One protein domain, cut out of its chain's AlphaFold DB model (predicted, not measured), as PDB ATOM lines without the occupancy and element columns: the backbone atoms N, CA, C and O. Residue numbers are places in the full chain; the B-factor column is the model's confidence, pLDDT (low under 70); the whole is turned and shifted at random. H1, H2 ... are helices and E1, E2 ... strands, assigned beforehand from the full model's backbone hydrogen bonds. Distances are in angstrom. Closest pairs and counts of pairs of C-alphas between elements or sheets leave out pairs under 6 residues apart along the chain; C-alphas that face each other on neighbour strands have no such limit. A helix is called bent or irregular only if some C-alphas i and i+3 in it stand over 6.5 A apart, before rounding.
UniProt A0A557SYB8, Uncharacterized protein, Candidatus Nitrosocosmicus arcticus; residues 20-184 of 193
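Overview. This is residues 20 to 184 of the 193 residues of an uncharacterized protein of Candidatus Nitrosocosmicus arcticus (UniProt A0A557SYB8). A broad, twisted sheet of six strands has one helix packed on each face, H1 on one and H2 on the other, and beyond its short edge strand E1 a smaller part made of two hairpins, E7 with E8 and E9 with E10, is joined on at E10. The loop before E7 sticks out with residues 142 to 147. The printed part has 165 residues with two named helices and ten named strands, along the chain E1, E2, H1, E3, E4, E5, E6, H2, E7, E8, E9, E10, and its class is mixed, helices and strands. The large sheet runs E1, E2, E6, E5, E4, E3, and its neighbour strands are antiparallel. The whole is compact, with a radius of gyration of the C-alphas of 16.6 A and spans of 48 by 47 by 31 A.

Along the chain. In the large sheet, E1 is residues 20 to 22, 7.0 A from first to last C-alpha, and begins at C-alpha 20 at (-43.823, 24.050, 45.628). E2 is residues 34 to 41, 22.5 A; E6 is residues 107 to 116, 29.4 A; E5 is residues 95 to 104, 28.7 A; E4 is residues 79 to 88, 28.2 A. E3 is residues 67 to 76, 24.9 A, and bends by 59 degrees at residue 73. H1 is residues 48 to 62, 20.7 A, beginning at C-alpha 48 at (-47.399, 4.775, 37.789). H2 is residues 120 to 131, 14.8 A, and is irregular: C-alphas 122 and 125 are 7.1 A apart. The strands of the two sheets of two strands are E7, residues 150 to 154, 12.9 A; E8, residues 160 to 164, 13.3 A; E9, residues 167 to 172, 15.9 A; and E10, residues 175 to 180, 16.6 A, ending at C-alpha 180 at (-35.411, 30.055, 54.744).

Arrangement. E3, E4, E5 and E6 form a meander, each strand the antiparallel neighbour of the one before. Within hydrogen-bond range are N 74 and O 81 of E3 and E4, 2.8 A apart, N 99 and O 84 of E5 and E4, 2.8 A apart, and N 113 and O 98 of E6 and E5, 2.7 A apart. E2 is antiparallel to E6 at 160 degrees, with N 36 and O 112 2.8 A apart. E1 and E2 are a hairpin, with N 20 and O 37 2.7 A apart. The sheet and its helices make three layers, helices on both faces of a sheet. H1 is on the sheet at a height of 7.3 A, over E5, and only just runs along the strands, at 29 degrees to E5 on the local plane; its closest C-alphas to E5 are those of Leu 48 and Ile 103, 6.0 A apart. H2 is on the opposite face at a height of 9.6 A, over E5 and only just over E6, on which 3 of its 12 C-alphas fall; it runs along the strands, at 16 degrees to E5 on the local plane. Every O i to N i+4 pair of H1 is within hydrogen-bond range, and 6 of 8 are in H2. The closest C-alphas of E1 and E10 are those of Ile 20 and Val 176, 5.2 A apart, and the two strands have 10 pairs of C-alphas within 8 A. E9 and E10 are a hairpin, with N 168 and O 179 2.7 A apart. E7 and E8 are a hairpin too, with N 151 and O 163 2.7 A apart. E7 and E9 are near each other, with 5 pairs of C-alphas within 10 A, while E8 and E9 meet only through their link.

Size, cuts and confidence. The two C-alphas farthest apart are those of Asp 92 and Asn 144, 50.2 A. The printed part has no cut. The links from E1 to E2, 11 residues, and from H2 to E7, 18 residues, are long. The mean pLDDT of the printed part is 72.5, and 70 residues are under 70: residues 20 to 34, 129 to 151 and 153 to 184.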
ATOM      1  N   ILE A  20     -44.646  23.543  44.530       53.84
ATOM      2  CA  ILE A  20     -43.823  24.050  45.628       53.84
ATOM      3  C   ILE A  20     -42.373  24.016  45.149       53.84
ATOM      4  O   ILE A  20     -41.903  22.965  44.745       53.84
ATOM      5  N   THR A  21     -41.635  25.125  45.179       54.25
ATOM      6  CA  THR A  21     -40.223  25.167  44.737       54.25
ATOM      7  C   THR A  21     -39.327  25.725  45.839       54.25
ATOM      8  O   THR A  21     -39.682  26.719  46.465       54.25
ATOM      9  N   LEU A  22     -38.170  25.103  46.045       50.78
ATOM     10  CA  LEU A  22     -37.084  25.452  46.960       50.78
ATOM     11  C   LEU A  22     -35.793  25.615  46.137       50.78
ATOM     12  O   LEU A  22     -35.549  24.824  45.232       50.78
ATOM     13  N   ILE A  23     -34.957  26.607  46.431       50.88
ATOM     14  CA  ILE A  23     -33.699  26.906  45.715       50.88
ATOM     15  C   ILE A  23     -32.585  27.034  46.756       50.88
ATOM     16  O   ILE A  23     -32.853  27.660  47.760       50.88
ATOM     17  N   PRO A  24     -31.365  26.511  46.592       45.12
ATOM     18  CA  PRO A  24     -30.250  26.674  47.507       45.12
ATOM     19  C   PRO A  24     -29.668  28.090  47.571       45.12
ATOM     20  O   PRO A  24     -30.062  28.981  46.821       45.12
ATOM     21  N   PRO A  25     -28.728  28.302  48.502       37.50
ATOM     22  CA  PRO A  25     -28.209  29.615  48.861       37.50
ATOM     23  C   PRO A  25     -27.152  30.198  47.963       37.50
ATOM     24  O   PRO A  25     -27.082  31.408  47.774       37.50
ATOM     25  N   ASN A  26     -26.262  29.338  47.492       41.50
ATOM     26  CA  ASN A  26     -24.955  29.750  47.018       41.50
ATOM     27  C   ASN A  26     -24.889  29.577  45.518       41.50
ATOM     28  O   ASN A  26     -24.071  28.814  45.015       41.50
ATOM     29  N   ASN A  27     -25.744  30.301  44.802       42.19
ATOM     30  CA  ASN A  27     -25.710  30.250  43.358       42.19
ATOM     31  C   ASN A  27     -25.149  31.527  42.751       42.19
ATOM     32  O   ASN A  27     -25.870  32.429  42.334       42.19
ATOM     33  N   HIS A  28     -23.819  31.568  42.699       40.19
ATOM     34  CA  HIS A  28     -23.083  32.472  41.817       40.19
ATOM     35  C   HIS A  28     -23.226  32.078  40.339       40.19
ATOM     36  O   HIS A  28     -22.853  32.858  39.465       40.19
ATOM     37  N   ASP A  29     -23.765  30.888  40.063       41.19
ATOM     38  CA  ASP A  29     -24.029  30.415  38.715       41.19
ATOM     39  C   ASP A  29     -25.369  30.946  38.185       41.19
ATOM     40  O   ASP A  29     -26.305  31.249  38.926       41.19
ATOM     41  N   LEU A  30     -25.507  31.051  36.869       42.06
ATOM     42  CA  LEU A  30     -26.733  31.557  36.239       42.06
ATOM     43  C   LEU A  30     -27.916  30.560  36.323       42.06
ATOM     44  O   LEU A  30     -29.000  30.854  35.818       42.06
ATOM     45  N   PHE A  31     -27.729  29.390  36.950       49.53
ATOM     46  CA  PHE A  31     -28.763  28.382  37.187       49.53
ATOM     47  C   PHE A  31     -28.735  27.903  38.638       49.53
ATOM     48  O   PHE A  31     -27.879  27.102  39.001       49.53
ATOM     49  N   ALA A  32     -29.640  28.420  39.473       56.22
ATOM     50  CA  ALA A  32     -29.746  27.972  40.857       56.22
ATOM     51  C   ALA A  32     -30.269  26.547  40.907       56.22
ATOM     52  O   ALA A  32     -31.244  26.267  40.209       56.22
ATOM     53  N   GLU A  33     -29.623  25.663  41.680       63.59
ATOM     54  CA  GLU A  33     -30.154  24.313  41.889       63.59
ATOM     55  C   GLU A  33     -31.593  24.452  42.422       63.59
ATOM     56  O   GLU A  33     -31.961  25.475  42.992       63.59
ATOM     57  N   LYS A  34     -32.499  23.513  42.165       67.56
ATOM     58  CA  LYS A  34     -33.900  23.677  42.606       67.56
ATOM     59  C   LYS A  34     -34.459  22.347  43.028       67.56
ATOM     60  O   LYS A  34     -34.368  21.405  42.253       67.56
ATOM     61  N   ILE A  35     -35.087  22.290  44.200       71.75
ATOM     62  CA  ILE A  35     -36.010  21.212  44.550       71.75
ATOM     63  C   ILE A  35     -37.433  21.697  44.275       71.75
ATOM     64  O   ILE A  35     -37.816  22.754  44.758       71.75
ATOM     65  N   ALA A  36     -38.244  20.942  43.547       72.44
ATOM     66  CA  ALA A  36     -39.661  21.233  43.376       72.44
ATOM     67  C   ALA A  36     -40.520  20.037  43.783       72.44
ATOM     68  O   ALA A  36     -40.239  18.921  43.369       72.44
ATOM     69  N   TYR A  37     -41.571  20.275  44.558       74.06
ATOM     70  CA  TYR A  37     -42.647  19.330  44.823       74.06
ATOM     71  C   TYR A  37     -43.852  19.753  43.997       74.06
ATOM     72  O   TYR A  37     -44.317  20.880  44.120       74.06
ATOM     73  N   VAL A  38     -44.349  18.874  43.148       76.25
ATOM     74  CA  VAL A  38     -45.505  19.126  42.293       76.25
ATOM     75  C   VAL A  38     -46.550  18.066  42.590       76.25
ATOM     76  O   VAL A  38     -46.218  16.900  42.811       76.25
ATOM     77  N   MET A  39     -47.807  18.489  42.616       75.06
ATOM     78  CA  MET A  39     -48.951  17.605  42.754       75.06
ATOM     79  C   MET A  39     -49.930  17.890  41.621       75.06
ATOM     80  O   MET A  39     -50.397  19.018  41.459       75.06
ATOM     81  N   GLU A  40     -50.259  16.855  40.858       77.81
ATOM     82  CA  GLU A  40     -51.170  16.957  39.721       77.81
ATOM     83  C   GLU A  40     -52.261  15.902  39.842       77.81
ATOM     84  O   GLU A  40     -52.005  14.744  40.173       77.81
ATOM     85  N   ARG A  41     -53.501  16.297  39.558       79.06
ATOM     86  CA  ARG A  41     -54.601  15.343  39.468       79.06
ATOM     87  C   ARG A  41     -54.505  14.595  38.143       79.06
ATOM     88  O   ARG A  41     -54.443  15.222  37.087       79.06
ATOM     89  N   ILE A  42     -54.544  13.270  38.193       85.00
ATOM     90  CA  ILE A  42     -54.443  12.413  37.008       85.00
ATOM     91  C   ILE A  42     -55.798  11.807  36.639       85.00
ATOM     92  O   ILE A  42     -56.797  11.943  37.349       85.00
ATOM     93  N   LYS A  43     -55.848  11.147  35.478       86.75
ATOM     94  CA  LYS A  43     -57.017  10.347  35.103       86.75
ATOM     95  C   LYS A  43     -57.166   9.183  36.095       86.75
ATOM     96  O   LYS A  43     -56.152   8.550  36.392       86.75
ATOM     97  N   PRO A  44     -58.395   8.859  36.538       86.50
ATOM     98  CA  PRO A  44     -58.619   7.725  37.427       86.50
ATOM     99  C   PRO A  44     -58.025   6.435  36.857       86.50
ATOM    100  O   PRO A  44     -58.099   6.203  35.647       86.50
ATOM    101  N   ASN A  45     -57.480   5.592  37.734       88.94
ATOM    102  CA  ASN A  45     -56.877   4.291  37.412       88.94
ATOM    103  C   ASN A  45     -55.624   4.327  36.514       88.94
ATOM    104  O   ASN A  45     -55.219   3.281  36.011       88.94
ATOM    105  N   MET A  46     -54.998   5.487  36.299       93.25
ATOM    106  CA  MET A  46     -53.701   5.545  35.622       93.25
ATOM    107  C   MET A  46     -52.621   4.919  36.510       93.25
ATOM    108  O   MET A  46     -52.436   5.327  37.656       93.25
ATOM    109  N   SER A  47     -51.894   3.936  35.981       94.88
ATOM    110  CA  SER A  47     -50.783   3.322  36.713       94.88
ATOM    111  C   SER A  47     -49.541   4.218  36.720       94.88
ATOM    112  O   SER A  47     -49.330   5.017  35.803       94.88
ATOM    113  N   LEU A  48     -48.667   4.038  37.720       94.50
ATOM    114  CA  LEU A  48     -47.399   4.775  37.789       94.50
ATOM    115  C   LEU A  48     -46.541   4.512  36.548       94.50
ATOM    116  O   LEU A  48     -45.993   5.442  35.980       94.50
ATOM    117  N   TYR A  49     -46.508   3.272  36.058       95.19
ATOM    118  CA  TYR A  49     -45.789   2.919  34.834       95.19
ATOM    119  C   TYR A  49     -46.304   3.677  33.597       95.19
ATOM    120  O   TYR A  49     -45.516   4.234  32.829       95.19
ATOM    121  N   GLU A  50     -47.626   3.717  33.395       94.69
ATOM    122  CA  GLU A  50     -48.227   4.441  32.269       94.69
ATOM    123  C   GLU A  50     -47.995   5.946  32.373       94.69
ATOM    124  O   GLU A  50     -47.673   6.581  31.365       94.69
ATOM    125  N   TYR A  51     -48.127   6.506  33.579       94.69
ATOM    126  CA  TYR A  51     -47.796   7.901  33.843       94.69
ATOM    127  C   TYR A  51     -46.338   8.181  33.475       94.69
ATOM    128  O   TYR A  51     -46.084   9.035  32.625       94.69
ATOM    129  N   SER A  52     -45.394   7.411  34.028       94.88
ATOM    130  CA  SER A  52     -43.961   7.620  33.831       94.88
ATOM    131  C   SER A  52     -43.578   7.571  32.357       94.88
ATOM    132  O   SER A  52     -42.885   8.452  31.851       94.88
ATOM    133  N   LYS A  53     -44.097   6.583  31.621       95.62
ATOM    134  CA  LYS A  53     -43.858   6.445  30.180       95.62
ATOM    135  C   LYS A  53     -44.363   7.656  29.390       95.62
ATOM    136  O   LYS A  53     -43.681   8.124  28.478       95.62
ATOM    137  N   ASN A  54     -45.552   8.160  29.720       92.81
ATOM    138  CA  ASN A  54     -46.126   9.330  29.058       92.81
ATOM    139  C   ASN A  54     -45.367  10.613  29.417       92.81
ATOM    140  O   ASN A  54     -45.060  11.400  28.523       92.81
ATOM    141  N   ALA A  55     -45.021  10.799  30.690       91.69
ATOM    142  CA  ALA A  55     -44.271  11.951  31.177       91.69
ATOM    143  C   ALA A  55     -42.871  12.018  30.548       91.69
ATOM    144  O   ALA A  55     -42.513  13.046  29.982       91.69
ATOM    145  N   ILE A  56     -42.118  10.909  30.522       95.19
ATOM    146  CA  ILE A  56     -40.803  10.833  29.855       95.19
ATOM    147  C   ILE A  56     -40.919  11.180  28.368       95.19
ATOM    148  O   ILE A  56     -40.093  11.923  27.835       95.19
ATOM    149  N   LYS A  57     -41.962  10.687  27.687       93.44
ATOM    150  CA  LYS A  57     -42.206  11.038  26.283       93.44
ATOM    151  C   LYS A  57     -42.428  12.543  26.119       93.44
ATOM    152  O   LYS A  57     -41.823  13.131  25.229       93.44
ATOM    153  N   ILE A  58     -43.245  13.166  26.966       87.62
ATOM    154  CA  ILE A  58     -43.467  14.619  26.931       87.62
ATOM    155  C   ILE A  58     -42.147  15.361  27.164       87.62
ATOM    156  O   ILE A  58     -41.787  16.189  26.333       87.62
ATOM    157  N   LEU A  59     -41.385  15.001  28.205       90.88
ATOM    158  CA  LEU A  59     -40.081  15.604  28.507       90.88
ATOM    159  C   LEU A  59     -39.138  15.552  27.298       90.88
ATOM    160  O   LEU A  59     -38.568  16.575  26.926       90.88
ATOM    161  N   SER A  60     -39.054  14.400  26.624       93.25
ATOM    162  CA  SER A  60     -38.222  14.224  25.424       93.25
ATOM    163  C   SER A  60     -38.626  15.101  24.237       93.25
ATOM    164  O   SER A  60     -37.798  15.400  23.382       93.25
ATOM    165  N   MET A  61     -39.895  15.509  24.173       89.69
ATOM    166  CA  MET A  61     -40.427  16.362  23.111       89.69
ATOM    167  C   MET A  61     -40.319  17.851  23.451       89.69
ATOM    168  O   MET A  61     -40.271  18.674  22.540       89.69
ATOM    169  N   THR A  62     -40.326  18.203  24.738       85.44
ATOM    170  CA  THR A  62     -40.375  19.599  25.199       85.44
ATOM    171  C   THR A  62     -39.025  20.152  25.637       85.44
ATOM    172  O   THR A  62     -38.865  21.368  25.680       85.44
ATOM    173  N   MET A  63     -38.071  19.295  26.006       87.38
ATOM    174  CA  MET A  63     -36.766  19.720  26.509       87.38
ATOM    175  C   MET A  63     -35.688  19.616  25.432       87.38
ATOM    176  O   MET A  63     -35.499  18.572  24.806       87.38
ATOM    177  N   GLU A  64     -34.947  20.705  25.246       91.00
ATOM    178  CA  GLU A  64     -33.821  20.759  24.318       91.00
ATOM    179  C   GLU A  64     -32.730  19.746  24.695       91.00
ATOM    180  O   GLU A  64     -32.311  19.665  25.854       91.00
ATOM    181  N   LYS A  65     -32.277  18.968  23.700       95.25
ATOM    182  CA  LYS A  65     -31.231  17.937  23.837       95.25
ATOM    183  C   LYS A  65     -31.480  16.980  25.023       95.25
ATOM    184  O   LYS A  65     -30.542  16.565  25.701       95.25
ATOM    185  N   PHE A  66     -32.745  16.626  25.274       96.25
ATOM    186  CA  PHE A  66     -33.127  15.691  26.335       96.25
ATOM    187  C   PHE A  66     -32.412  14.339  26.208       96.25
ATOM    188  O   PHE A  66     -32.385  13.732  25.136       96.25
ATOM    189  N   GLN A  67     -31.901  13.833  27.328       97.31
ATOM    190  CA  GLN A  67     -31.327  12.496  27.441       97.31
ATOM    191  C   GLN A  67     -31.777  11.847  28.746       97.31
ATOM    192  O   GLN A  67     -31.486  12.352  29.829       97.31
ATOM    193  N   LEU A  68     -32.455  10.704  28.647       97.00
ATOM    194  CA  LEU A  68     -32.732   9.862  29.806       97.00
ATOM    195  C   LEU A  68     -31.452   9.105  30.181       97.00
ATOM    196  O   LEU A  68     -30.880   8.411  29.342       97.00
ATOM    197  N   LEU A  69     -31.013   9.251  31.427       95.38
ATOM    198  CA  LEU A  69     -29.796   8.627  31.949       95.38
ATOM    199  C   LEU A  69     -30.121   7.370  32.763       95.38
ATOM    200  O   LEU A  69     -29.393   6.386  32.672       95.38
ATOM    201  N   ASP A  70     -31.204   7.406  33.542       95.31
ATOM    202  CA  ASP A  70     -31.683   6.285  34.355       95.31
ATOM    203  C   ASP A  70     -33.197   6.406  34.614       95.31
ATOM    204  O   ASP A  70     -33.745   7.512  34.644       95.31
ATOM    205  N   SER A  71     -33.872   5.271  34.788       96.12
ATOM    206  CA  SER A  71     -35.283   5.163  35.177       96.12
ATOM    207  C   SER A  71     -35.504   3.801  35.812       96.12
ATOM    208  O   SER A  71     -35.308   2.777  35.150       96.12
ATOM    209  N   HIS A  72     -35.904   3.773  37.079       94.62
ATOM    210  CA  HIS A  72     -36.226   2.519  37.743       94.62
ATOM    211  C   HIS A  72     -37.201   2.687  38.915       94.62
ATOM    212  O   HIS A  72     -37.264   3.754  39.540       94.62
ATOM    213  N   PRO A  73     -37.907   1.600  39.286       94.25
ATOM    214  CA  PRO A  73     -38.721   1.574  40.488       94.25
ATOM    215  C   PRO A  73     -37.880   1.824  41.737       94.25
ATOM    216  O   PRO A  73     -36.820   1.230  41.930       94.25
ATOM    217  N   PHE A  74     -38.400   2.655  42.626       89.69
ATOM    218  CA  PHE A  74     -37.773   3.051  43.875       89.69
ATOM    219  C   PHE A  74     -38.785   2.922  45.018       89.69
ATOM    220  O   PHE A  74     -39.965   3.208  44.847       89.69
ATOM    221  N   VAL A  75     -38.353   2.475  46.196       85.62
ATOM    222  CA  VAL A  75     -39.243   2.349  47.361       85.62
ATOM    223  C   VAL A  75     -38.848   3.385  48.395       85.62
ATOM    224  O   VAL A  75     -37.711   3.400  48.864       85.62
ATOM    225  N   LEU A  76     -39.807   4.228  48.774       80.56
ATOM    226  CA  LEU A  76     -39.613   5.263  49.778       80.56
ATOM    227  C   LEU A  76     -40.782   5.277  50.751       80.56
ATOM    228  O   LEU A  76     -41.933   5.386  50.336       80.56
ATOM    229  N   SER A  77     -40.483   5.169  52.048       74.38
ATOM    230  CA  SER A  77     -41.487   5.187  53.123       74.38
ATOM    231  C   SER A  77     -42.630   4.181  52.908       74.38
ATOM    232  O   SER A  77     -43.785   4.477  53.187       74.38
ATOM    233  N   ASN A  78     -42.299   2.985  52.403       77.38
ATOM    234  CA  ASN A  78     -43.236   1.910  52.034       77.38
ATOM    235  C   ASN A  78     -44.204   2.238  50.883       77.38
ATOM    236  O   ASN A  78     -45.131   1.472  50.627       77.38
ATOM    237  N   SER A  79     -43.986   3.337  50.167       82.75
ATOM    238  CA  SER A  79     -44.688   3.652  48.924       82.75
ATOM    239  C   SER A  79     -43.800   3.340  47.725       82.75
ATOM    240  O   SER A  79     -42.570   3.432  47.803       82.75
ATOM    241  N   THR A  80     -44.427   2.971  46.610       90.88
ATOM    242  CA  THR A  80     -43.736   2.772  45.335       90.88
ATOM    243  C   THR A  80     -43.579   4.105  44.626       90.88
ATOM    244  O   THR A  80     -44.539   4.867  44.477       90.88
ATOM    245  N   TRP A  81     -42.364   4.358  44.171       93.31
ATOM    246  CA  TRP A  81     -41.974   5.512  43.387       93.31
ATOM    247  C   TRP A  81     -41.291   5.051  42.099       93.31
ATOM    248  O   TRP A  81     -40.800   3.929  42.009       93.31
ATOM    249  N   GLU A  82     -41.235   5.929  41.110       95.19
ATOM    250  CA  GLU A  82     -40.325   5.834  39.976       95.19
ATOM    251  C   GLU A  82     -39.251   6.897  40.183       95.19
ATOM    252  O   GLU A  82     -39.577   8.072  40.366       95.19
ATOM    253  N   MET A  83     -37.983   6.496  40.186       93.75
ATOM    254  CA  MET A  83     -36.873   7.437  40.150       93.75
ATOM    255  C   MET A  83     -36.431   7.600  38.703       93.75
ATOM    256  O   MET A  83     -36.130   6.614  38.036       93.75
ATOM    257  N   ILE A  84     -36.352   8.841  38.240       95.12
ATOM    258  CA  ILE A  84     -35.822   9.172  36.922       95.12
ATOM    259  C   ILE A  84     -34.639  10.121  37.054       95.12
ATOM    260  O   ILE A  84     -34.654  11.066  37.842       95.12
ATOM    261  N   LEU A  85     -33.612   9.885  36.250       93.50
ATOM    262  CA  LEU A  85     -32.479  10.781  36.099       93.50
ATOM    263  C   LEU A  85     -32.342  11.111  34.622       93.50
ATOM    264  O   LEU A  85     -32.190  10.221  33.786       93.50
ATOM    265  N   PHE A  86     -32.369  12.391  34.290       94.94
ATOM    266  CA  PHE A  86     -32.186  12.847  32.921       94.94
ATOM    267  C   PHE A  86     -31.323  14.099  32.872       94.94
ATOM    268  O   PHE A  86     -31.057  14.743  33.889       94.94
ATOM    269  N   SER A  87     -30.882  14.449  31.672       94.12
ATOM    270  CA  SER A  87     -30.282  15.743  31.386       94.12
ATOM    271  C   SER A  87     -30.982  16.437  30.232       94.12
ATOM    272  O   SER A  87     -31.580  15.792  29.373       94.12
ATOM    273  N   HIS A  88     -30.884  17.757  30.212       92.81
ATOM    274  CA  HIS A  88     -31.259  18.590  29.078       92.81
ATOM    275  C   HIS A  88     -30.306  19.786  29.011       92.81
ATOM    276  O   HIS A  88     -29.574  20.046  29.971       92.81
ATOM    277  N   GLU A  89     -30.277  20.491  27.883       90.75
ATOM    278  CA  GLU A  89     -29.267  21.524  27.642       90.75
ATOM    279  C   GLU A  89     -29.893  22.819  27.106       90.75
ATOM    280  O   GLU A  89     -29.821  23.086  25.909       90.75
ATOM    281  N   PRO A  90     -30.550  23.612  27.974       81.62
ATOM    282  CA  PRO A  90     -31.063  24.922  27.607       81.62
ATOM    283  C   PRO A  90     -29.914  25.937  27.560       81.62
ATOM    284  O   PRO A  90     -29.060  25.949  28.451       81.62
ATOM    285  N   ASP A  91     -29.909  26.804  26.546       86.38
ATOM    286  CA  ASP A  91     -28.915  27.878  26.384       86.38
ATOM    287  C   ASP A  91     -27.454  27.374  26.482       86.38
ATOM    288  O   ASP A  91     -26.610  27.999  27.133       86.38
ATOM    289  N   ASP A  92     -27.176  26.207  25.881       84.38
ATOM    290  CA  ASP A  92     -25.877  25.507  25.870       84.38
ATOM    291  C   ASP A  92     -25.319  25.143  27.266       84.38
ATOM    292  O   ASP A  92     -24.105  25.049  27.478       84.38
ATOM    293  N   ARG A  93     -26.194  24.919  28.256       82.56
ATOM    294  CA  ARG A  93     -25.806  24.492  29.613       82.56
ATOM    295  C   ARG A  93     -26.395  23.146  29.970       82.56
ATOM    296  O   ARG A  93     -27.604  23.003  30.019       82.56
ATOM    297  N   ILE A  94     -25.561  22.176  30.332       87.50
ATOM    298  CA  ILE A  94     -26.049  20.851  30.729       87.50
ATOM    299  C   ILE A  94     -26.622  20.903  32.149       87.50
ATOM    300  O   ILE A  94     -25.890  21.078  33.127       87.50
ATOM    301  N   ILE A  95     -27.928  20.675  32.253       86.12
ATOM    302  CA  ILE A  95     -28.652  20.524  33.513       86.12
ATOM    303  C   ILE A  95     -28.970  19.047  33.719       86.12
ATOM    304  O   ILE A  95     -29.502  18.389  32.826       86.12
ATOM    305  N   LYS A  96     -28.664  18.529  34.910       89.44
ATOM    306  CA  LYS A  96     -29.110  17.213  35.373       89.44
ATOM    307  C   LYS A  96     -30.319  17.373  36.273       89.44
ATOM    308  O   LYS A  96     -30.323  18.216  37.169       89.44
ATOM    309  N   VAL A  97     -31.321  16.535  36.054       88.81
ATOM    310  CA  VAL A  97     -32.557  16.537  36.827       88.81
ATOM    311  C   VAL A  97     -32.828  15.135  37.345       88.81
ATOM    312  O   VAL A  97     -32.963  14.186  36.575       88.81
ATOM    313  N   LEU A  98     -32.913  15.024  38.665       89.94
ATOM    314  CA  LEU A  98     -33.382  13.844  39.376       89.94
ATOM    315  C   LEU A  98     -34.848  14.070  39.743       89.94
ATOM    316  O   LEU A  98     -35.147  15.067  40.393       89.94
ATOM    317  N   GLN A  99     -35.759  13.181  39.358       91.19
ATOM    318  CA  GLN A  99     -37.141  13.239  39.832       91.19
ATOM    319  C   GLN A  99     -37.583  11.929  40.471       91.19
ATOM    320  O   GLN A  99     -37.135  10.852  40.090       91.19
ATOM    321  N   PHE A 100     -38.490  12.045  41.434       91.44
ATOM    322  CA  PHE A 100     -39.187  10.935  42.065       91.44
ATOM    323  C   PHE A 100     -40.679  11.119  41.839       91.44
ATOM    324  O   PHE A 100     -41.219  12.173  42.182       91.44
ATOM    325  N   TRP A 101     -41.338  10.109  41.285       93.19
ATOM    326  CA  TRP A 101     -42.767  10.130  40.985       93.19
ATOM    327  C   TRP A 101     -43.501   9.056  41.769       93.19
ATOM    328  O   TRP A 101     -43.057   7.917  41.795       93.19
ATOM    329  N   SER A 102     -44.641   9.381  42.367       92.38
ATOM    330  CA  SER A 102     -45.534   8.387  42.969       92.38
ATOM    331  C   SER A 102     -46.983   8.752  42.710       92.38
ATOM    332  O   SER A 102     -47.307   9.928  42.563       92.38
ATOM    333  N   ILE A 103     -47.851   7.746  42.651       90.44
ATOM    334  CA  ILE A 103     -49.295   7.939  42.545       90.44
ATOM    335  C   ILE A 103     -49.931   7.457  43.837       90.44
ATOM    336  O   ILE A 103     -49.740   6.309  44.242       90.44
ATOM    337  N   ILE A 104     -50.692   8.344  44.467       85.50
ATOM    338  CA  ILE A 104     -51.485   8.045  45.655       85.50
ATOM    339  C   ILE A 104     -52.886   8.579  45.374       85.50
ATOM    340  O   ILE A 104     -53.064   9.772  45.113       85.50
ATOM    341  N   ASP A 105     -53.863   7.675  45.391       85.62
ATOM    342  CA  ASP A 105     -55.227   7.921  44.921       85.62
ATOM    343  C   ASP A 105     -55.239   8.435  43.461       85.62
ATOM    344  O   ASP A 105     -54.609   7.837  42.589       85.62
ATOM    345  N   ASP A 106     -55.935   9.540  43.181       84.62
ATOM    346  CA  ASP A 106     -56.030  10.164  41.849       84.62
ATOM    347  C   ASP A 106     -54.988  11.285  41.630       84.62
ATOM    348  O   ASP A 106     -55.190  12.176  40.796       84.62
ATOM    349  N   TYR A 107     -53.890  11.287  42.391       83.06
ATOM    350  CA  TYR A 107     -52.854  12.317  42.307       83.06
ATOM    351  C   TYR A 107     -51.481  11.718  42.054       83.06
ATOM    352  O   TYR A 107     -51.094  10.728  42.675       83.06
ATOM    353  N   VAL A 108     -50.721  12.377  41.180       87.62
ATOM    354  CA  VAL A 108     -49.283  12.161  41.062       87.62
ATOM    355  C   VAL A 108     -48.537  13.195  41.894       87.62
ATOM    356  O   VAL A 108     -48.861  14.384  41.884       87.62
ATOM    357  N   TYR A 109     -47.528  12.717  42.607       85.19
ATOM    358  CA  TYR A 109     -46.599  13.493  43.408       85.19
ATOM    359  C   TYR A 109     -45.236  13.415  42.743       85.19
ATOM    360  O   TYR A 109     -44.720  12.323  42.509       85.19
ATOM    361  N   ILE A 110     -44.655  14.569  42.447       86.69
ATOM    362  CA  ILE A 110     -43.382  14.687  41.745       86.69
ATOM    363  C   ILE A 110     -42.435  15.485  42.623       86.69
ATOM    364  O   ILE A 110     -42.727  16.624  42.973       86.69
ATOM    365  N   VAL A 111     -41.280  14.916  42.946       85.38
ATOM    366  CA  VAL A 111     -40.195  15.629  43.620       85.38
ATOM    367  C   VAL A 111     -39.031  15.739  42.658       85.38
ATOM    368  O   VAL A 111     -38.424  14.731  42.328       85.38
ATOM    369  N   SER A 112     -38.733  16.943  42.186       84.75
ATOM    370  CA  SER A 112     -37.667  17.223  41.224       84.75
ATOM    371  C   SER A 112     -36.489  17.892  41.904       84.75
ATOM    372  O   SER A 112     -36.704  18.793  42.700       84.75
ATOM    373  N   PHE A 113     -35.269  17.528  41.540       84.12
ATOM    374  CA  PHE A 113     -34.042  18.231  41.877       84.12
ATOM    375  C   PHE A 113     -33.242  18.503  40.603       84.12
ATOM    376  O   PHE A 113     -32.777  17.566  39.959       84.12
ATOM    377  N   GLY A 114     -33.105  19.774  40.229       83.31
ATOM    378  CA  GLY A 114     -32.286  20.212  39.097       83.31
ATOM    379  C   GLY A 114     -30.961  20.804  39.570       83.31
ATOM    380  O   GLY A 114     -30.959  21.611  40.495       83.31
ATOM    381  N   THR A 115     -29.855  20.428  38.931       79.69
ATOM    382  CA  THR A 115     -28.492  20.870  39.267       79.69
ATOM    383  C   THR A 115     -27.585  20.864  38.032       79.69
ATOM    384  O   THR A 115     -27.935  20.312  36.986       79.69
ATOM    385  N   THR A 116     -26.409  21.477  38.133       80.38
ATOM    386  CA  THR A 116     -25.370  21.386  37.100       80.38
ATOM    387  C   THR A 116     -24.593  20.070  37.216       80.38
ATOM    388  O   THR A 116     -24.634  19.370  38.231       80.38
ATOM    389  N   LEU A 117     -23.843  19.716  36.167       73.19
ATOM    390  CA  LEU A 117     -23.028  18.495  36.152       73.19
ATOM    391  C   LEU A 117     -22.031  18.423  37.324       73.19
ATOM    392  O   LEU A 117     -21.789  17.334  37.846       73.19
ATOM    393  N   ASN A 118     -21.475  19.568  37.727       72.38
ATOM    394  CA  ASN A 118     -20.410  19.649  38.724       72.38
ATOM    395  C   ASN A 118     -20.929  19.506  40.162       72.38
ATOM    396  O   ASN A 118     -20.232  18.921  40.989       72.38
ATOM    397  N   SER A 119     -22.143  19.983  40.459       72.25
ATOM    398  CA  SER A 119     -22.696  19.901  41.818       72.25
ATOM    399  C   SER A 119     -23.432  18.583  42.092       72.25
ATOM    400  O   SER A 119     -23.526  18.171  43.245       72.25
ATOM    401  N   TYR A 120     -23.872  17.849  41.057       74.62
ATOM    402  CA  TYR A 120     -24.693  16.639  41.218       74.62
ATOM    403  C   TYR A 120     -24.159  15.636  42.252       74.62
ATOM    404  O   TYR A 120     -24.898  15.231  43.141       74.62
ATOM    405  N   PHE A 121     -22.889  15.229  42.167       73.38
ATOM    406  CA  PHE A 121     -22.340  14.226  43.092       73.38
ATOM    407  C   PHE A 121     -22.175  14.750  44.521       73.38
ATOM    408  O   PHE A 121     -22.287  13.975  45.470       73.38
ATOM    409  N   THR A 122     -21.926  16.049  44.668       72.75
ATOM    410  CA  THR A 122     -21.807  16.717  45.966       72.75
ATOM    411  C   THR A 122     -23.170  16.817  46.644       72.75
ATOM    412  O   THR A 122     -23.296  16.528  47.834       72.75
ATOM    413  N   ASP A 123     -24.204  17.154  45.874       71.81
ATOM    414  CA  ASP A 123     -25.534  17.420  46.412       71.81
ATOM    415  C   ASP A 123     -26.366  16.152  46.563       71.81
ATOM    416  O   ASP A 123     -27.205  16.077  47.459       71.81
ATOM    417  N   PHE A 124     -26.139  15.135  45.728       74.62
ATOM    418  CA  PHE A 124     -26.986  13.944  45.670       74.62
ATOM    419  C   PHE A 124     -27.214  13.281  47.038       74.62
ATOM    420  O   PHE A 124     -28.377  13.057  47.369       74.62
ATOM    421  N   PRO A 125     -26.196  13.020  47.889       71.56
ATOM    422  CA  PRO A 125     -26.434  12.430  49.209       71.56
ATOM    423  C   PRO A 125     -27.310  13.311  50.108       71.56
ATOM    424  O   PRO A 125     -28.154  12.804  50.848       71.56
ATOM    425  N   ILE A 126     -27.130  14.632  50.025       71.62
ATOM    426  CA  ILE A 126     -27.906  15.604  50.795       71.62
ATOM    427  C   ILE A 126     -29.349  15.581  50.300       71.62
ATOM    428  O   ILE A 126     -30.261  15.379  51.093       71.62
ATOM    429  N   ILE A 127     -29.562  15.728  48.995       70.31
ATOM    430  CA  ILE A 127     -30.884  15.750  48.366       70.31
ATOM    431  C   ILE A 127     -31.627  14.441  48.596       70.31
ATOM    432  O   ILE A 127     -32.788  14.464  48.994       70.31
ATOM    433  N   TYR A 128     -30.956  13.307  48.430       73.19
ATOM    434  CA  TYR A 128     -31.534  11.995  48.677       73.19
ATOM    435  C   TYR A 128     -32.019  11.860  50.123       73.19
ATOM    436  O   TYR A 128     -33.161  11.468  50.352       73.19
ATOM    437  N   ALA A 129     -31.201  12.261  51.103       68.81
ATOM    438  CA  ALA A 129     -31.599  12.276  52.511       68.81
ATOM    439  C   ALA A 129     -32.783  13.225  52.793       68.81
ATOM    440  O   ALA A 129     -33.550  13.006  53.729       68.81
ATOM    441  N   ARG A 130     -32.956  14.287  51.995       69.00
ATOM    442  CA  ARG A 130     -34.088  15.220  52.121       69.00
ATOM    443  C   ARG A 130     -35.357  14.659  51.518       69.00
ATOM    444  O   ARG A 130     -36.388  14.669  52.183       69.00
ATOM    445  N   ILE A 131     -35.286  14.154  50.293       69.75
ATOM    446  CA  ILE A 131     -36.431  13.552  49.613       69.75
ATOM    447  C   ILE A 131     -36.925  12.355  50.419       69.75
ATOM    448  O   ILE A 131     -38.125  12.232  50.638       69.75
ATOM    449  N   SER A 132     -36.014  11.554  50.980       67.62
ATOM    450  CA  SER A 132     -36.389  10.420  51.822       67.62
ATOM    451  C   SER A 132     -37.046  10.789  53.152       67.62
ATOM    452  O   SER A 132     -37.745   9.965  53.735       67.62
ATOM    453  N   SER A 133     -36.888  12.035  53.611       65.75
ATOM    454  CA  SER A 133     -37.572  12.553  54.803       65.75
ATOM    455  C   SER A 133     -39.002  13.043  54.538       65.75
ATOM    456  O   SER A 133     -39.731  13.358  55.481       65.75
ATOM    457  N   VAL A 134     -39.417  13.121  53.270       65.19
ATOM    458  CA  VAL A 134     -40.753  13.583  52.887       65.19
ATOM    459  C   VAL A 134     -41.746  12.453  53.139       65.19
ATOM    460  O   VAL A 134     -41.728  11.420  52.472       65.19
ATOM    461  N   GLY A 135     -42.624  12.652  54.119       61.72
ATOM    462  CA  GLY A 135     -43.788  11.796  54.323       61.72
ATOM    463  C   GLY A 135     -44.971  12.337  53.531       61.72
ATOM    464  O   GLY A 135     -45.331  13.498  53.703       61.72
ATOM    465  N   ILE A 136     -45.582  11.508  52.685       62.47
ATOM    466  CA  ILE A 136     -46.906  11.799  52.131       62.47
ATOM    467  C   ILE A 136     -47.927  11.110  53.033       62.47
ATOM    468  O   ILE A 136     -47.949   9.886  53.136       62.47
ATOM    469  N   PHE A 137     -48.753  11.906  53.703       60.66
ATOM    470  CA  PHE A 137     -49.851  11.417  54.531       60.66
ATOM    471  C   PHE A 137     -51.163  11.718  53.817       60.66
ATOM    472  O   PHE A 137     -51.347  12.834  53.340       60.66
ATOM    473  N   THR A 138     -52.063  10.739  53.733       51.31
ATOM    474  CA  THR A 138     -53.435  10.967  53.265       51.31
ATOM    475  C   THR A 138     -54.304  11.449  54.430       51.31
ATOM    476  O   THR A 138     -53.979  11.251  55.601       51.31
ATOM    477  N   LYS A 139     -55.437  12.088  54.115       49.31
ATOM    478  CA  LYS A 139     -56.346  12.809  55.037       49.31
ATOM    479  C   LYS A 139     -56.839  12.019  56.273       49.31
ATOM    480  O   LYS A 139     -57.462  12.603  57.153       49.31
ATOM    481  N   ASN A 140     -56.551  10.719  56.367       44.06
ATOM    482  CA  ASN A 140     -56.971   9.842  57.461       44.06
ATOM    483  C   ASN A 140     -55.942   9.691  58.596       44.06
ATOM    484  O   ASN A 140     -56.248   9.034  59.590       44.06
ATOM    485  N   THR A 141     -54.747  10.279  58.501       42.12
ATOM    486  CA  THR A 141     -53.746  10.158  59.574       42.12
ATOM    487  C   THR A 141     -53.973  11.224  60.652       42.12
ATOM    488  O   THR A 141     -53.509  12.357  60.555       42.12
ATOM    489  N   THR A 142     -54.719  10.862  61.698       41.88
ATOM    490  CA  THR A 142     -54.778  11.620  62.957       41.88
ATOM    491  C   THR A 142     -53.540  11.281  63.777       41.88
ATOM    492  O   THR A 142     -53.577  10.373  64.598       41.88
ATOM    493  N   ASP A 143     -52.439  12.000  63.560       43.00
ATOM    494  CA  ASP A 143     -51.265  11.870  64.425       43.00
ATOM    495  C   ASP A 143     -51.110  13.084  65.339       43.00
ATOM    496  O   ASP A 143     -50.713  14.181  64.943       43.00
ATOM    497  N   ASN A 144     -51.408  12.829  66.613       49.91
ATOM    498  CA  ASN A 144     -50.880  13.564  67.749       49.91
ATOM    499  C   ASN A 144     -49.348  13.500  67.703       49.91
ATOM    500  O   ASN A 144     -48.776  12.421  67.848       49.91
ATOM    501  N   THR A 145     -48.649  14.628  67.569       42.78
ATOM    502  CA  THR A 145     -47.232  14.673  67.965       42.78
ATOM    503  C   THR A 145     -46.800  16.038  68.503       42.78
ATOM    504  O   THR A 145     -46.672  17.030  67.795       42.78
ATOM    505  N   THR A 146     -46.580  16.005  69.813       46.53
ATOM    506  CA  THR A 146     -45.656  16.747  70.682       46.53
ATOM    507  C   THR A 146     -44.470  17.485  70.037       46.53
ATOM    508  O   THR A 146     -43.709  16.896  69.273       46.53
ATOM    509  N   ASN A 147     -44.255  18.730  70.492       43.53
ATOM    510  CA  ASN A 147     -42.988  19.481  70.612       43.53
ATOM    511  C   ASN A 147     -41.933  19.303  69.503       43.53
ATOM    512  O   ASN A 147     -40.772  19.012  69.790       43.53
ATOM    513  N   SER A 148     -42.304  19.539  68.247       47.16
ATOM    514  CA  SER A 148     -41.335  19.709  67.161       47.16
ATOM    515  C   SER A 148     -41.131  21.195  66.837       47.16
ATOM    516  O   SER A 148     -42.096  21.950  66.787       47.16
ATOM    517  N   ILE A 149     -39.878  21.600  66.590       58.41
ATOM    518  CA  ILE A 149     -39.492  22.917  66.031       58.41
ATOM    519  C   ILE A 149     -39.909  23.020  64.545       58.41
ATOM    520  O   ILE A 149     -39.764  24.063  63.913       58.41
ATOM    521  N   ASP A 150     -40.424  21.937  63.964       59.06
ATOM    522  CA  ASP A 150     -40.896  21.903  62.587       59.06
ATOM    523  C   ASP A 150     -42.308  22.477  62.464       59.06
ATOM    524  O   ASP A 150     -43.235  22.081  63.175       59.06
ATOM    525  N   SER A 151     -42.483  23.354  61.484       65.75
ATOM    526  CA  SER A 151     -43.791  23.765  61.006       65.75
ATOM    527  C   SER A 151     -44.405  22.687  60.116       65.75
ATOM    528  O   SER A 151     -43.728  21.947  59.397       65.75
ATOM    529  N   ILE A 152     -45.733  22.616  60.146       73.75
ATOM    530  CA  ILE A 152     -46.515  21.687  59.336       73.75
ATOM    531  C   ILE A 152     -47.315  22.492  58.316       73.75
ATOM    532  O   ILE A 152     -48.003  23.454  58.658       73.75
ATOM    533  N   TYR A 153     -47.224  22.109  57.048       69.19
ATOM    534  CA  TYR A 153     -48.112  22.590  56.003       69.19
ATOM    535  C   TYR A 153     -49.070  21.475  55.631       69.19
ATOM    536  O   TYR A 153     -48.631  20.401  55.243       69.19
ATOM    537  N   GLN A 154     -50.363  21.753  55.735       68.94
ATOM    538  CA  GLN A 154     -51.411  20.888  55.217       68.94
ATOM    539  C   GLN A 154     -52.002  21.558  53.979       68.94
ATOM    540  O   GLN A 154     -52.457  22.703  54.058       68.94
ATOM    541  N   SER A 155     -51.957  20.875  52.839       63.66
ATOM    542  CA  SER A 155     -52.626  21.335  51.629       63.66
ATOM    543  C   SER A 155     -54.137  21.072  51.729       63.66
ATOM    544  O   SER A 155     -54.546  20.114  52.394       63.66
ATOM    545  N   PRO A 156     -54.992  21.885  51.078       59.34
ATOM    546  CA  PRO A 156     -56.432  21.615  50.995       59.34
ATOM    547  C   PRO A 156     -56.765  20.222  50.431       59.34
ATOM    548  O   PRO A 156     -57.790  19.631  50.773       59.34
ATOM    549  N   GLU A 157     -55.878  19.691  49.592       59.03
ATOM    550  CA  GLU A 157     -55.981  18.398  48.917       59.03
ATOM    551  C   GLU A 157     -55.475  17.228  49.779       59.03
ATOM    552  O   GLU A 157     -55.656  16.074  49.404       59.03
ATOM    553  N   GLY A 158     -54.921  17.509  50.965       52.28
ATOM    554  CA  GLY A 158     -54.616  16.504  51.983       52.28
ATOM    555  C   GLY A 158     -53.141  16.153  52.155       52.28
ATOM    556  O   GLY A 158     -52.850  15.313  52.998       52.28
ATOM    557  N   PHE A 159     -52.212  16.791  51.437       57.66
ATOM    558  CA  PHE A 159     -50.779  16.566  51.646       57.66
ATOM    559  C   PHE A 159     -50.282  17.273  52.910       57.66
ATOM    560  O   PHE A 159     -50.586  18.447  53.129       57.66
ATOM    561  N   ILE A 160     -49.474  16.582  53.716       63.72
ATOM    562  CA  ILE A 160     -48.830  17.144  54.905       63.72
ATOM    563  C   ILE A 160     -47.319  17.221  54.679       63.72
ATOM    564  O   ILE A 160     -46.645  16.198  54.635       63.72
ATOM    565  N   LEU A 161     -46.770  18.433  54.618       68.00
ATOM    566  CA  LEU A 161     -45.331  18.678  54.598       68.00
ATOM    567  C   LEU A 161     -44.843  19.110  55.979       68.00
ATOM    568  O   LEU A 161     -45.353  20.078  56.543       68.00
ATOM    569  N   LYS A 162     -43.799  18.455  56.488       67.69
ATOM    570  CA  LYS A 162     -43.017  18.956  57.628       67.69
ATOM    571  C   LYS A 162     -41.832  19.766  57.102       67.69
ATOM    572  O   LYS A 162     -41.065  19.268  56.284       67.69
ATOM    573  N   TYR A 163     -41.688  21.001  57.569       60.91
ATOM    574  CA  TYR A 163     -40.619  21.927  57.183       60.91
ATOM    575  C   TYR A 163     -40.102  22.686  58.420       60.91
ATOM    576  O   TYR A 163     -40.765  22.669  59.452       60.91
ATOM    577  N   PRO A 164     -38.922  23.324  58.393       59.22
ATOM    578  CA  PRO A 164     -38.365  23.992  59.566       59.22
ATOM    579  C   PRO A 164     -39.229  25.175  59.991       59.22
ATOM    580  O   PRO A 164     -39.740  25.909  59.147       59.22
ATOM    581  N   GLY A 165     -39.394  25.374  61.300       58.38
ATOM    582  CA  GLY A 165     -40.231  26.449  61.834       58.38
ATOM    583  C   GLY A 165     -39.711  27.861  61.566       58.38
ATOM    584  O   GLY A 165     -40.484  28.812  61.588       58.38
ATOM    585  N   ASP A 166     -38.421  27.998  61.272       58.88
ATOM    586  CA  ASP A 166     -37.757  29.247  60.903       58.88
ATOM    587  C   ASP A 166     -37.863  29.576  59.404       58.88
ATOM    588  O   ASP A 166     -37.228  30.516  58.931       58.88
ATOM    589  N   TRP A 167     -38.644  28.812  58.637       58.47
ATOM    590  CA  TRP A 167     -38.913  29.102  57.234       58.47
ATOM    591  C   TRP A 167     -40.225  29.877  57.075       58.47
ATOM    592  O   TRP A 167     -41.272  29.496  57.599       58.47
ATOM    593  N   ASN A 168     -40.195  30.942  56.278       52.41
ATOM    594  CA  ASN A 168     -41.375  31.702  55.901       52.41
ATOM    595  C   ASN A 168     -42.186  30.936  54.859       52.41
ATOM    596  O   ASN A 168     -41.734  30.693  53.738       52.41
ATOM    597  N   LYS A 169     -43.424  30.605  55.212       61.75
ATOM    598  CA  LYS A 169     -44.412  30.103  54.263       61.75
ATOM    599  C   LYS A 169     -44.983  31.268  53.455       61.75
ATOM    600  O   LYS A 169     -45.592  32.177  54.013       61.75
ATOM    601  N   VAL A 170     -44.864  31.194  52.136       52.34
ATOM    602  CA  VAL A 170     -45.525  32.098  51.191       52.34
ATOM    603  C   VAL A 170     -46.537  31.299  50.385       52.34
ATOM    604  O   VAL A 170     -46.198  30.300  49.752       52.34
ATOM    605  N   SER A 171     -47.793  31.729  50.425       49.19
ATOM    606  CA  SER A 171     -48.879  31.116  49.662       49.19
ATOM    607  C   SER A 171     -49.310  32.050  48.534       49.19
ATOM    608  O   SER A 171     -49.661  33.200  48.777       49.19
ATOM    609  N   GLY A 172     -49.271  31.541  47.305       47.34
ATOM    610  CA  GLY A 172     -49.923  32.118  46.134       47.34
ATOM    611  C   GLY A 172     -51.206  31.356  45.799       47.34
ATOM    612  O   GLY A 172     -51.523  30.352  46.433       47.34
ATOM    613  N   GLN A 173     -51.932  31.817  44.779       40.12
ATOM    614  CA  GLN A 173     -53.247  31.271  44.411       40.12
ATOM    615  C   GLN A 173     -53.249  29.747  44.183       40.12
ATOM    616  O   GLN A 173     -54.214  29.110  44.575       40.12
ATOM    617  N   ASN A 174     -52.167  29.173  43.634       47.41
ATOM    618  CA  ASN A 174     -52.027  27.732  43.349       47.41
ATOM    619  C   ASN A 174     -50.635  27.179  43.704       47.41
ATOM    620  O   ASN A 174     -50.171  26.200  43.126       47.41
ATOM    621  N   ARG A 175     -49.920  27.858  44.600       51.72
ATOM    622  CA  ARG A 175     -48.512  27.581  44.879       51.72
ATOM    623  C   ARG A 175     -48.240  27.805  46.351       51.72
ATOM    624  O   ARG A 175     -48.645  28.831  46.897       51.72
ATOM    625  N   VAL A 176     -47.506  26.900  46.982       53.34
ATOM    626  CA  VAL A 176     -46.968  27.140  48.325       53.34
ATOM    627  C   VAL A 176     -45.457  27.089  48.266       53.34
ATOM    628  O   VAL A 176     -44.865  26.376  47.476       53.34
ATOM    629  N   SER A 177     -44.797  27.954  49.006       54.28
ATOM    630  CA  SER A 177     -43.351  28.111  48.975       54.28
ATOM    631  C   SER A 177     -42.850  28.268  50.392       54.28
ATOM    632  O   SER A 177     -43.499  28.931  51.196       54.28
ATOM    633  N   PHE A 178     -41.717  27.645  50.698       58.97
ATOM    634  CA  PHE A 178     -41.114  27.702  52.023       58.97
ATOM    635  C   PHE A 178     -39.714  28.286  51.892       58.97
ATOM    636  O   PHE A 178     -38.868  27.724  51.203       58.97
ATOM    637  N   ILE A 179     -39.517  29.458  52.485       49.34
ATOM    638  CA  ILE A 179     -38.344  30.309  52.290       49.34
ATOM    639  C   ILE A 179     -37.535  30.317  53.581       49.34
ATOM    640  O   ILE A 179     -38.075  30.683  54.618       49.34
ATOM    641  N   SER A 180     -36.254  29.965  53.545       46.66
ATOM    642  CA  SER A 180     -35.411  30.055  54.744       46.66
ATOM    643  C   SER A 180     -35.150  31.512  55.169       46.66
ATOM    644  O   SER A 180     -35.088  32.413  54.329       46.66
ATOM    645  N   ASN A 181     -35.012  31.767  56.476       44.84
ATOM    646  CA  ASN A 181     -34.615  33.078  57.001       44.84
ATOM    647  C   ASN A 181     -33.111  33.319  56.761       44.84
ATOM    648  O   ASN A 181     -32.276  32.688  57.406       44.84
ATOM    649  N   GLN A 182     -32.762  34.272  55.889       46.34
ATOM    650  CA  GLN A 182     -31.378  34.622  55.498       46.34
ATOM    651  C   GLN A 182     -30.547  35.342  56.592       46.34
ATOM    652  O   GLN A 182     -29.683  36.166  56.294       46.34
ATOM    653  N   GLU A 183     -30.822  35.122  57.878       41.09
ATOM    654  CA  GLU A 183     -30.311  35.995  58.947       41.09
ATOM    655  C   GLU A 183     -28.978  35.563  59.580       41.09
ATOM    656  O   GLU A 183     -28.503  36.213  60.519       41.09
ATOM    657  N   LYS A 184     -28.297  34.519  59.088       39.00
ATOM    658  CA  LYS A 184     -26.966  34.188  59.619       39.00
ATOM    659  C   LYS A 184     -25.913  35.112  59.011       39.00
ATOM    660  O   LYS A 184     -25.852  35.320  57.811       39.00
TER     661      LYS A 184